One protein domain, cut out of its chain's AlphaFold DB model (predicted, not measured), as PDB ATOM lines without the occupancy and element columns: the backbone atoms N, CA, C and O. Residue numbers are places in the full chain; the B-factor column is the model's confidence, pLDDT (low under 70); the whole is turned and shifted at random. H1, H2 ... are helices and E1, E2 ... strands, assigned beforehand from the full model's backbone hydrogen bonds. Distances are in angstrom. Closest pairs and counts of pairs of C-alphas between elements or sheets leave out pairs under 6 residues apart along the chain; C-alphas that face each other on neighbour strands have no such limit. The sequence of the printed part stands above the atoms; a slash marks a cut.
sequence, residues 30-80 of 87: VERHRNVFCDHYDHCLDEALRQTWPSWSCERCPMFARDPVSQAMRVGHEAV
ATOM      1  N   VAL A  30     -19.616 -34.515  -5.530       90.00
ATOM      2  CA  VAL A  30     -18.879 -33.481  -6.278       90.00
ATOM      3  C   VAL A  30     -18.401 -32.367  -5.350       90.00
ATOM      4  O   VAL A  30     -17.219 -32.032  -5.380       90.00
ATOM      5  N   GLU A  31     -19.263 -31.873  -4.460       86.75
ATOM      6  CA  GLU A  31     -18.949 -30.782  -3.523       86.75
ATOM      7  C   GLU A  31     -17.887 -31.159  -2.472       86.75
ATOM      8  O   GLU A  31     -17.206 -30.297  -1.911       86.75
ATOM      9  N   ARG A  32     -17.693 -32.460  -2.212       86.62
ATOM     10  CA  ARG A  32     -16.650 -32.938  -1.288       86.62
ATOM     11  C   ARG A  32     -15.261 -32.832  -1.896       86.62
ATOM     12  O   ARG A  32     -14.320 -32.530  -1.170       86.62
ATOM     13  N   HIS A  33     -15.163 -33.038  -3.205       91.25
ATOM     14  CA  HIS A  33     -13.904 -33.041  -3.945       91.25
ATOM     15  C   HIS A  33     -13.613 -31.708  -4.624       91.25
ATOM     16  O   HIS A  33     -12.458 -31.336  -4.821       91.25
ATOM     17  N   ARG A  34     -14.655 -30.974  -5.003       91.00
ATOM     18  CA  ARG A  34     -14.558 -29.754  -5.789       91.00
ATOM     19  C   ARG A  34     -15.300 -28.647  -5.075       91.00
ATOM     20  O   ARG A  34     -16.502 -28.727  -4.861       91.00
ATOM     21  N   ASN A  35     -14.568 -27.601  -4.739       88.12
ATOM     22  CA  ASN A  35     -15.152 -26.373  -4.251       88.12
ATOM     23  C   ASN A  35     -15.214 -25.384  -5.414       88.12
ATOM     24  O   ASN A  35     -14.166 -24.921  -5.859       88.12
ATOM     25  N   VAL A  36     -16.417 -25.065  -5.898       87.44
ATOM     26  CA  VAL A  36     -16.623 -24.039  -6.940       87.44
ATOM     27  C   VAL A  36     -16.184 -22.645  -6.485       87.44
ATOM     28  O   VAL A  36     -15.882 -21.803  -7.319       87.44
ATOM     29  N   PHE A  37     -16.079 -22.423  -5.172       84.69
ATOM     30  CA  PHE A  37     -15.530 -21.210  -4.564       84.69
ATOM     31  C   PHE A  37     -14.015 -21.290  -4.322       84.69
ATOM     32  O   PHE A  37     -13.448 -20.457  -3.624       84.69
ATOM     33  N   CYS A  38     -13.333 -22.312  -4.843       87.31
ATOM     34  CA  CYS A  38     -11.876 -22.319  -4.867       87.31
ATOM     35  C   CYS A  38     -11.391 -21.191  -5.787       87.31
ATOM     36  O   CYS A  38     -11.694 -21.207  -6.977       87.31
ATOM     37  N   ASP A  39     -10.555 -20.284  -5.278       88.06
ATOM     38  CA  ASP A  39      -9.968 -19.177  -6.062       88.06
ATOM     39  C   ASP A  39      -9.168 -19.638  -7.294       88.06
ATOM     40  O   ASP A  39      -8.863 -18.851  -8.187       88.06
ATOM     41  N   HIS A  40      -8.814 -20.925  -7.354       90.19
ATOM     42  CA  HIS A  40      -8.126 -21.538  -8.487       90.19
ATOM     43  C   HIS A  40      -8.947 -22.649  -9.149       90.19
ATOM     44  O   HIS A  40      -8.373 -23.590  -9.702       90.19
ATOM     45  N   TYR A  41     -10.278 -22.587  -9.060       92.56
ATOM     46  CA  TYR A  41     -11.156 -23.603  -9.635       92.56
ATOM     47  C   TYR A  41     -10.907 -23.790 -11.135       92.56
ATOM     48  O   TYR A  41     -10.686 -24.920 -11.569       92.56
ATOM     49  N   ASP A  42     -10.852 -22.692 -11.892       94.00
ATOM     50  CA  ASP A  42     -10.639 -22.720 -13.343       94.00
ATOM     51  C   ASP A  42      -9.307 -23.380 -13.699       94.00
ATOM     52  O   ASP A  42      -9.262 -24.299 -14.509       94.00
ATOM     53  N   HIS A  43      -8.230 -23.035 -12.992       93.88
ATOM     54  CA  HIS A  43      -6.932 -23.678 -13.198       93.88
ATOM     55  C   HIS A  43      -6.963 -25.180 -12.860       93.88
ATOM     56  O   HIS A  43      -6.313 -25.993 -13.518       93.88
ATOM     57  N   CYS A  44      -7.686 -25.579 -11.809       94.62
ATOM     58  CA  CYS A  44      -7.842 -26.994 -11.470       94.62
ATOM     59  C   CYS A  44      -8.604 -27.761 -12.559       94.62
ATOM     60  O   CYS A  44      -8.255 -28.902 -12.861       94.62
ATOM     61  N   LEU A  45      -9.633 -27.134 -13.134       95.81
ATOM     62  CA  LEU A  45     -10.420 -27.671 -14.238       95.81
ATOM     63  C   LEU A  45      -9.572 -27.797 -15.511       95.81
ATOM     64  O   LEU A  45      -9.537 -28.875 -16.105       95.81
ATOM     65  N   ASP A  46      -8.857 -26.740 -15.890       96.94
ATOM     66  CA  ASP A  46      -7.996 -26.713 -17.075       96.94
ATOM     67  C   ASP A  46      -6.951 -27.828 -17.033       96.94
ATOM     68  O   ASP A  46      -6.758 -28.552 -18.010       96.94
ATOM     69  N   GLU A  47      -6.314 -28.018 -15.879       96.44
ATOM     70  CA  GLU A  47      -5.314 -29.064 -15.695       96.44
ATOM     71  C   GLU A  47      -5.918 -30.470 -15.825       96.44
ATOM     72  O   GLU A  47      -5.351 -31.331 -16.503       96.44
ATOM     73  N   ALA A  48      -7.095 -30.700 -15.236       96.56
ATOM     74  CA  ALA A  48      -7.796 -31.975 -15.347       96.56
ATOM     75  C   ALA A  48      -8.202 -32.283 -16.797       96.56
ATOM     76  O   ALA A  48      -8.059 -33.424 -17.244       96.56
ATOM     77  N   LEU A  49      -8.659 -31.273 -17.548       96.62
ATOM     78  CA  LEU A  49      -8.984 -31.403 -18.970       96.62
ATOM     79  C   LEU A  49      -7.732 -31.682 -19.807       96.62
ATOM     80  O   LEU A  49      -7.727 -32.612 -20.614       96.62
ATOM     81  N   ARG A  50      -6.652 -30.927 -19.580       97.31
ATOM     82  CA  ARG A  50      -5.370 -31.072 -20.282       97.31
ATOM     83  C   ARG A  50      -4.763 -32.458 -20.089       97.31
ATOM     84  O   ARG A  50      -4.197 -33.015 -21.026       97.31
ATOM     85  N   GLN A  51      -4.875 -33.011 -18.884       97.06
ATOM     86  CA  GLN A  51      -4.395 -34.354 -18.567       97.06
ATOM     87  C   GLN A  51      -5.421 -35.461 -18.845       97.06
ATOM     88  O   GLN A  51      -5.127 -36.636 -18.617       97.06
ATOM     89  N   THR A  52      -6.615 -35.125 -19.341       95.88
ATOM     90  CA  THR A  52      -7.707 -36.079 -19.594       95.88
ATOM     91  C   THR A  52      -8.049 -36.941 -18.372       95.88
ATOM     92  O   THR A  52      -8.274 -38.148 -18.475       95.88
ATOM     93  N   TRP A  53      -8.054 -36.335 -17.184       96.62
ATOM     94  CA  TRP A  53      -8.376 -37.046 -15.952       96.62
ATOM     95  C   TRP A  53      -9.853 -37.467 -15.932       96.62
ATOM     96  O   TRP A  53     -10.716 -36.657 -16.272       96.62
ATOM     97  N   PRO A  54     -10.180 -38.690 -15.463       94.75
ATOM     98  CA  PRO A  54     -11.572 -39.119 -15.310       94.75
ATOM     99  C   PRO A  54     -12.361 -38.183 -14.388       94.75
ATOM    100  O   PRO A  54     -13.530 -37.886 -14.613       94.75
ATOM    101  N   SER A  55     -11.707 -37.714 -13.328       95.81
ATOM    102  CA  SER A  55     -12.222 -36.717 -12.403       95.81
ATOM    103  C   SER A  55     -11.056 -36.085 -11.635       95.81
ATOM    104  O   SER A  55      -9.926 -36.578 -11.680       95.81
ATOM    105  N   TRP A  56     -11.324 -34.996 -10.916       96.38
ATOM    106  CA  TRP A  56     -10.340 -34.287 -10.104       96.38
ATOM    107  C   TRP A  56     -10.922 -33.807  -8.774       96.38
ATOM    108  O   TRP A  56     -12.142 -33.655  -8.628       96.38
ATOM    109  N   SER A  57     -10.017 -33.535  -7.836       94.25
ATOM    110  CA  SER A  57     -10.269 -32.888  -6.551       94.25
ATOM    111  C   SER A  57      -9.379 -31.652  -6.399       94.25
ATOM    112  O   SER A  57      -8.216 -31.668  -6.807       94.25
ATOM    113  N   CYS A  58      -9.908 -30.585  -5.800       92.44
ATOM    114  CA  CYS A  58      -9.134 -29.424  -5.363       92.44
ATOM    115  C   CYS A  58      -8.874 -29.414  -3.845       92.44
ATOM    116  O   CYS A  58      -8.372 -28.418  -3.340       92.44
ATOM    117  N   GLU A  59      -9.109 -30.523  -3.128       90.62
ATOM    118  CA  GLU A  59      -8.892 -30.645  -1.669       90.62
ATOM    119  C   GLU A  59      -7.480 -30.284  -1.196       90.62
ATOM    120  O   GLU A  59      -7.290 -29.871  -0.054       90.62
ATOM    121  N   ARG A  60      -6.476 -30.426  -2.067       89.12
ATOM    122  CA  ARG A  60      -5.082 -30.079  -1.755       89.12
ATOM    123  C   ARG A  60      -4.725 -28.628  -2.072       89.12
ATOM    124  O   ARG A  60      -3.593 -28.218  -1.822       89.12
ATOM    125  N   CYS A  61      -5.658 -27.846  -2.616       88.88
ATOM    126  CA  CYS A  61      -5.445 -26.424  -2.855       88.88
ATOM    127  C   CYS A  61      -5.441 -25.666  -1.515       88.88
ATOM    128  O   CYS A  61      -6.360 -25.853  -0.715       88.88
ATOM    129  N   PRO A  62      -4.491 -24.743  -1.276       83.19
ATOM    130  CA  PRO A  62      -4.420 -23.969  -0.028       83.19
ATOM    131  C   PRO A  62      -5.690 -23.164   0.300       83.19
ATOM    132  O   PRO A  62      -5.949 -22.843   1.460       83.19
ATOM    133  N   MET A  63      -6.473 -22.831  -0.729       75.00
ATOM    134  CA  MET A  63      -7.689 -22.018  -0.635       75.00
ATOM    135  C   MET A  63      -8.976 -22.850  -0.585       75.00
ATOM    136  O   MET A  63     -10.053 -22.295  -0.396       75.00
ATOM    137  N   PHE A  64      -8.892 -24.180  -0.699       77.31
ATOM    138  CA  PHE A  64     -10.054 -25.065  -0.830       77.31
ATOM    139  C   PHE A  64     -11.093 -24.929   0.291       77.31
ATOM    140  O   PHE A  64     -12.284 -25.121   0.055       77.31
ATOM    141  N   ALA A  65     -10.653 -24.602   1.505       69.19
ATOM    142  CA  ALA A  65     -11.511 -24.459   2.677       69.19
ATOM    143  C   ALA A  65     -11.667 -23.005   3.149       69.19
ATOM    144  O   ALA A  65     -12.239 -22.778   4.208       69.19
ATOM    145  N   ARG A  66     -11.141 -22.007   2.426       68.25
ATOM    146  CA  ARG A  66     -11.183 -20.613   2.905       68.25
ATOM    147  C   ARG A  66     -12.508 -19.911   2.650       68.25
ATOM    148  O   ARG A  66     -12.776 -18.912   3.307       68.25
ATOM    149  N   ASP A  67     -13.342 -20.451   1.772       68.00
ATOM    150  CA  ASP A  67     -14.661 -19.889   1.531       68.00
ATOM    151  C   ASP A  67     -15.634 -20.230   2.692       68.00
ATOM    152  O   ASP A  67     -15.842 -21.415   2.991       68.00
ATOM    153  N   PRO A  68     -16.240 -19.230   3.364       60.75
ATOM    154  CA  PRO A  68     -17.154 -19.448   4.486       60.75
ATOM    155  C   PRO A  68     -18.389 -20.281   4.120       60.75
ATOM    156  O   PRO A  68     -18.892 -21.019   4.966       60.75
ATOM    157  N   VAL A  69     -18.864 -20.201   2.870       62.72
ATOM    158  CA  VAL A  69     -20.018 -20.978   2.385       62.72
ATOM    159  C   VAL A  69     -19.645 -22.459   2.289       62.72
ATOM    160  O   VAL A  69     -20.372 -23.318   2.790       62.72
ATOM    161  N   SER A  70     -18.461 -22.763   1.759       59.81
ATOM    162  CA  SER A  70     -17.910 -24.116   1.674       59.81
ATOM    163  C   SER A  70     -17.613 -24.737   3.047       59.81
ATOM    164  O   SER A  70     -17.708 -25.955   3.208       59.81
ATOM    165  N   GLN A  71     -17.289 -23.927   4.064       62.62
ATOM    166  CA  GLN A  71     -17.177 -24.394   5.452       62.62
ATOM    167  C   GLN A  71     -18.555 -24.662   6.071       62.62
ATOM    168  O   GLN A  71     -18.757 -25.714   6.678       62.62
ATOM    169  N   ALA A  72     -19.520 -23.757   5.879       63.12
ATOM    170  CA  ALA A  72     -20.875 -23.903   6.409       63.12
ATOM    171  C   ALA A  72     -21.607 -25.132   5.832       63.12
ATOM    172  O   ALA A  72     -22.269 -25.857   6.576       63.12
ATOM    173  N   MET A  73     -21.436 -25.422   4.536       59.75
ATOM    174  CA  MET A  73     -22.005 -26.617   3.895       59.75
ATOM    175  C   MET A  73     -21.439 -27.930   4.456       59.75
ATOM    176  O   MET A  73     -22.192 -28.887   4.645       59.75
ATOM    177  N   ARG A  74     -20.142 -27.990   4.786       60.41
ATOM    178  CA  ARG A  74     -19.530 -29.194   5.383       60.41
ATOM    179  C   ARG A  74     -20.104 -29.512   6.759       60.41
ATOM    180  O   ARG A  74     -20.465 -30.657   7.019       60.41
ATOM    181  N   VAL A  75     -20.252 -28.490   7.600       56.94
ATOM    182  CA  VAL A  75     -20.833 -28.623   8.945       56.94
ATOM    183  C   VAL A  75     -22.300 -29.068   8.875       56.94
ATOM    184  O   VAL A  75     -22.737 -29.900   9.671       56.94
ATOM    185  N   GLY A  76     -23.055 -28.584   7.883       52.94
ATOM    186  CA  GLY A  76     -24.453 -28.976   7.676       52.94
ATOM    187  C   GLY A  76     -24.647 -30.472   7.393       52.94
ATOM    188  O   GLY A  76     -25.623 -31.059   7.855       52.94
ATOM    189  N   HIS A  77     -23.703 -31.115   6.700       49.88
ATOM    190  CA  HIS A  77     -23.795 -32.540   6.361       49.88
ATOM    191  C   HIS A  77     -23.422 -33.477   7.530       49.88
ATOM    192  O   HIS A  77     -23.841 -34.635   7.550       49.88
ATOM    193  N   GLU A  78     -22.649 -32.990   8.504       45.53
ATOM    194  CA  GLU A  78     -22.322 -33.704   9.748       45.53
ATOM    195  C   GLU A  78     -23.483 -33.663  10.754       45.53
ATOM    196  O   GLU A  78     -23.755 -34.652  11.435       45.53
ATOM    197  N   ALA A  79     -24.240 -32.562  10.791       51.59
ATOM    198  CA  ALA A  79     -25.377 -32.399  11.697       51.59
ATOM    199  C   ALA A  79     -26.567 -33.338  11.397       51.59
ATOM    200  O   ALA A  79     -27.347 -33.640  12.300       51.59
ATOM    201  N   VAL A  80     -26.700 -33.834  10.160       55.00
ATOM    202  CA  VAL A  80     -27.784 -34.753   9.752       55.00
ATOM    203  C   VAL A  80     -27.509 -36.209  10.162       55.00
ATOM    204  O   VAL A  80     -28.435 -37.010  10.233       55.00
TER     205      VAL A  80
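AT A GLANCE: This is residues 30 to 80 of the 87 residues of an uncharacterized protein of Anaeromyxobacter sp. RBG_16_69_14 (UniProt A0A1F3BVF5). An elongated, open model has its two longer helices toward its two ends: H3 at one end, and H2 at the other with the short strand E1 folding back beside it. The very short helix H1 and the link from E1 to H3 lie between H3 at the one end and H2 with E1 at the other, and residues 75 to 80, of which 75 to 79 belong to H3, stick out. The printed part has 51 residues, with three named helices and one named strand in the order H1, H2, E1, H3, and its class is mostly helix. E1 pairs with no named strand. The whole is only just loose, close to compact, with a radius of gyration of the C-alphas of 11.8 A and spans of 37 by 20 by 14 A.

HOW THE PARTS SIT: The longest helix, H3, residues 68 to 79, touches no helix. It is near H1, residues 30 to 33, with 6 pairs of C-alphas within 10 A and no pair within 8 A. H3 is apart from H2, residues 41 to 50. H3 is also apart from E1, residues 55 to 57, which comes before it in the chain. The closest C-alphas of H1 and E1 are those of His 33 and Ser 57, 4.5 A apart. Between H2 and E1 the closest C-alphas are those of Ala 48 and Trp 56, 6.3 A apart, and 4 pairs of C-alphas are within 8 A. H1 and H2 are apart. In H2 every O i to N i+4 pair is within hydrogen-bond range, in H3 6 of 8 are, and H1 is too short for such a pair, though its one O i to N i+3 pair is within range.

IN THESE COORDINATES: H3 runs from Pro 68, with its C-alpha at (-17.154, -19.448, 4.486), to Ala 79, with its C-alpha at (-25.377, -32.399, 11.697), a length of 17.0 A. H2, Tyr 41 to Arg 50, is 14.2 A long, and C-alpha 50 is at (-5.370, -31.072, -20.282). E1, Ser 55 to Ser 57, measures 7.3 A. H1, Val 30 to His 33, measures 5.5 A and begins with C-alpha 30 at (-18.879, -33.481, -6.278).

THE WHOLE: The two C-alphas farthest apart are those of Arg 50 and Ala 79, at 37.7 A. The first and last printed C-alphas, of Val 30 and Val 80, are 18.4 A apart. The printed part has no cut. The link from H2 to E1 is tight, the links from H1 to H2 and from E1 to H3 are short, and no link is long. The mean pLDDT of the printed part is 81.2, with residues 65 to 80 under 70; H3 has a mean of 57.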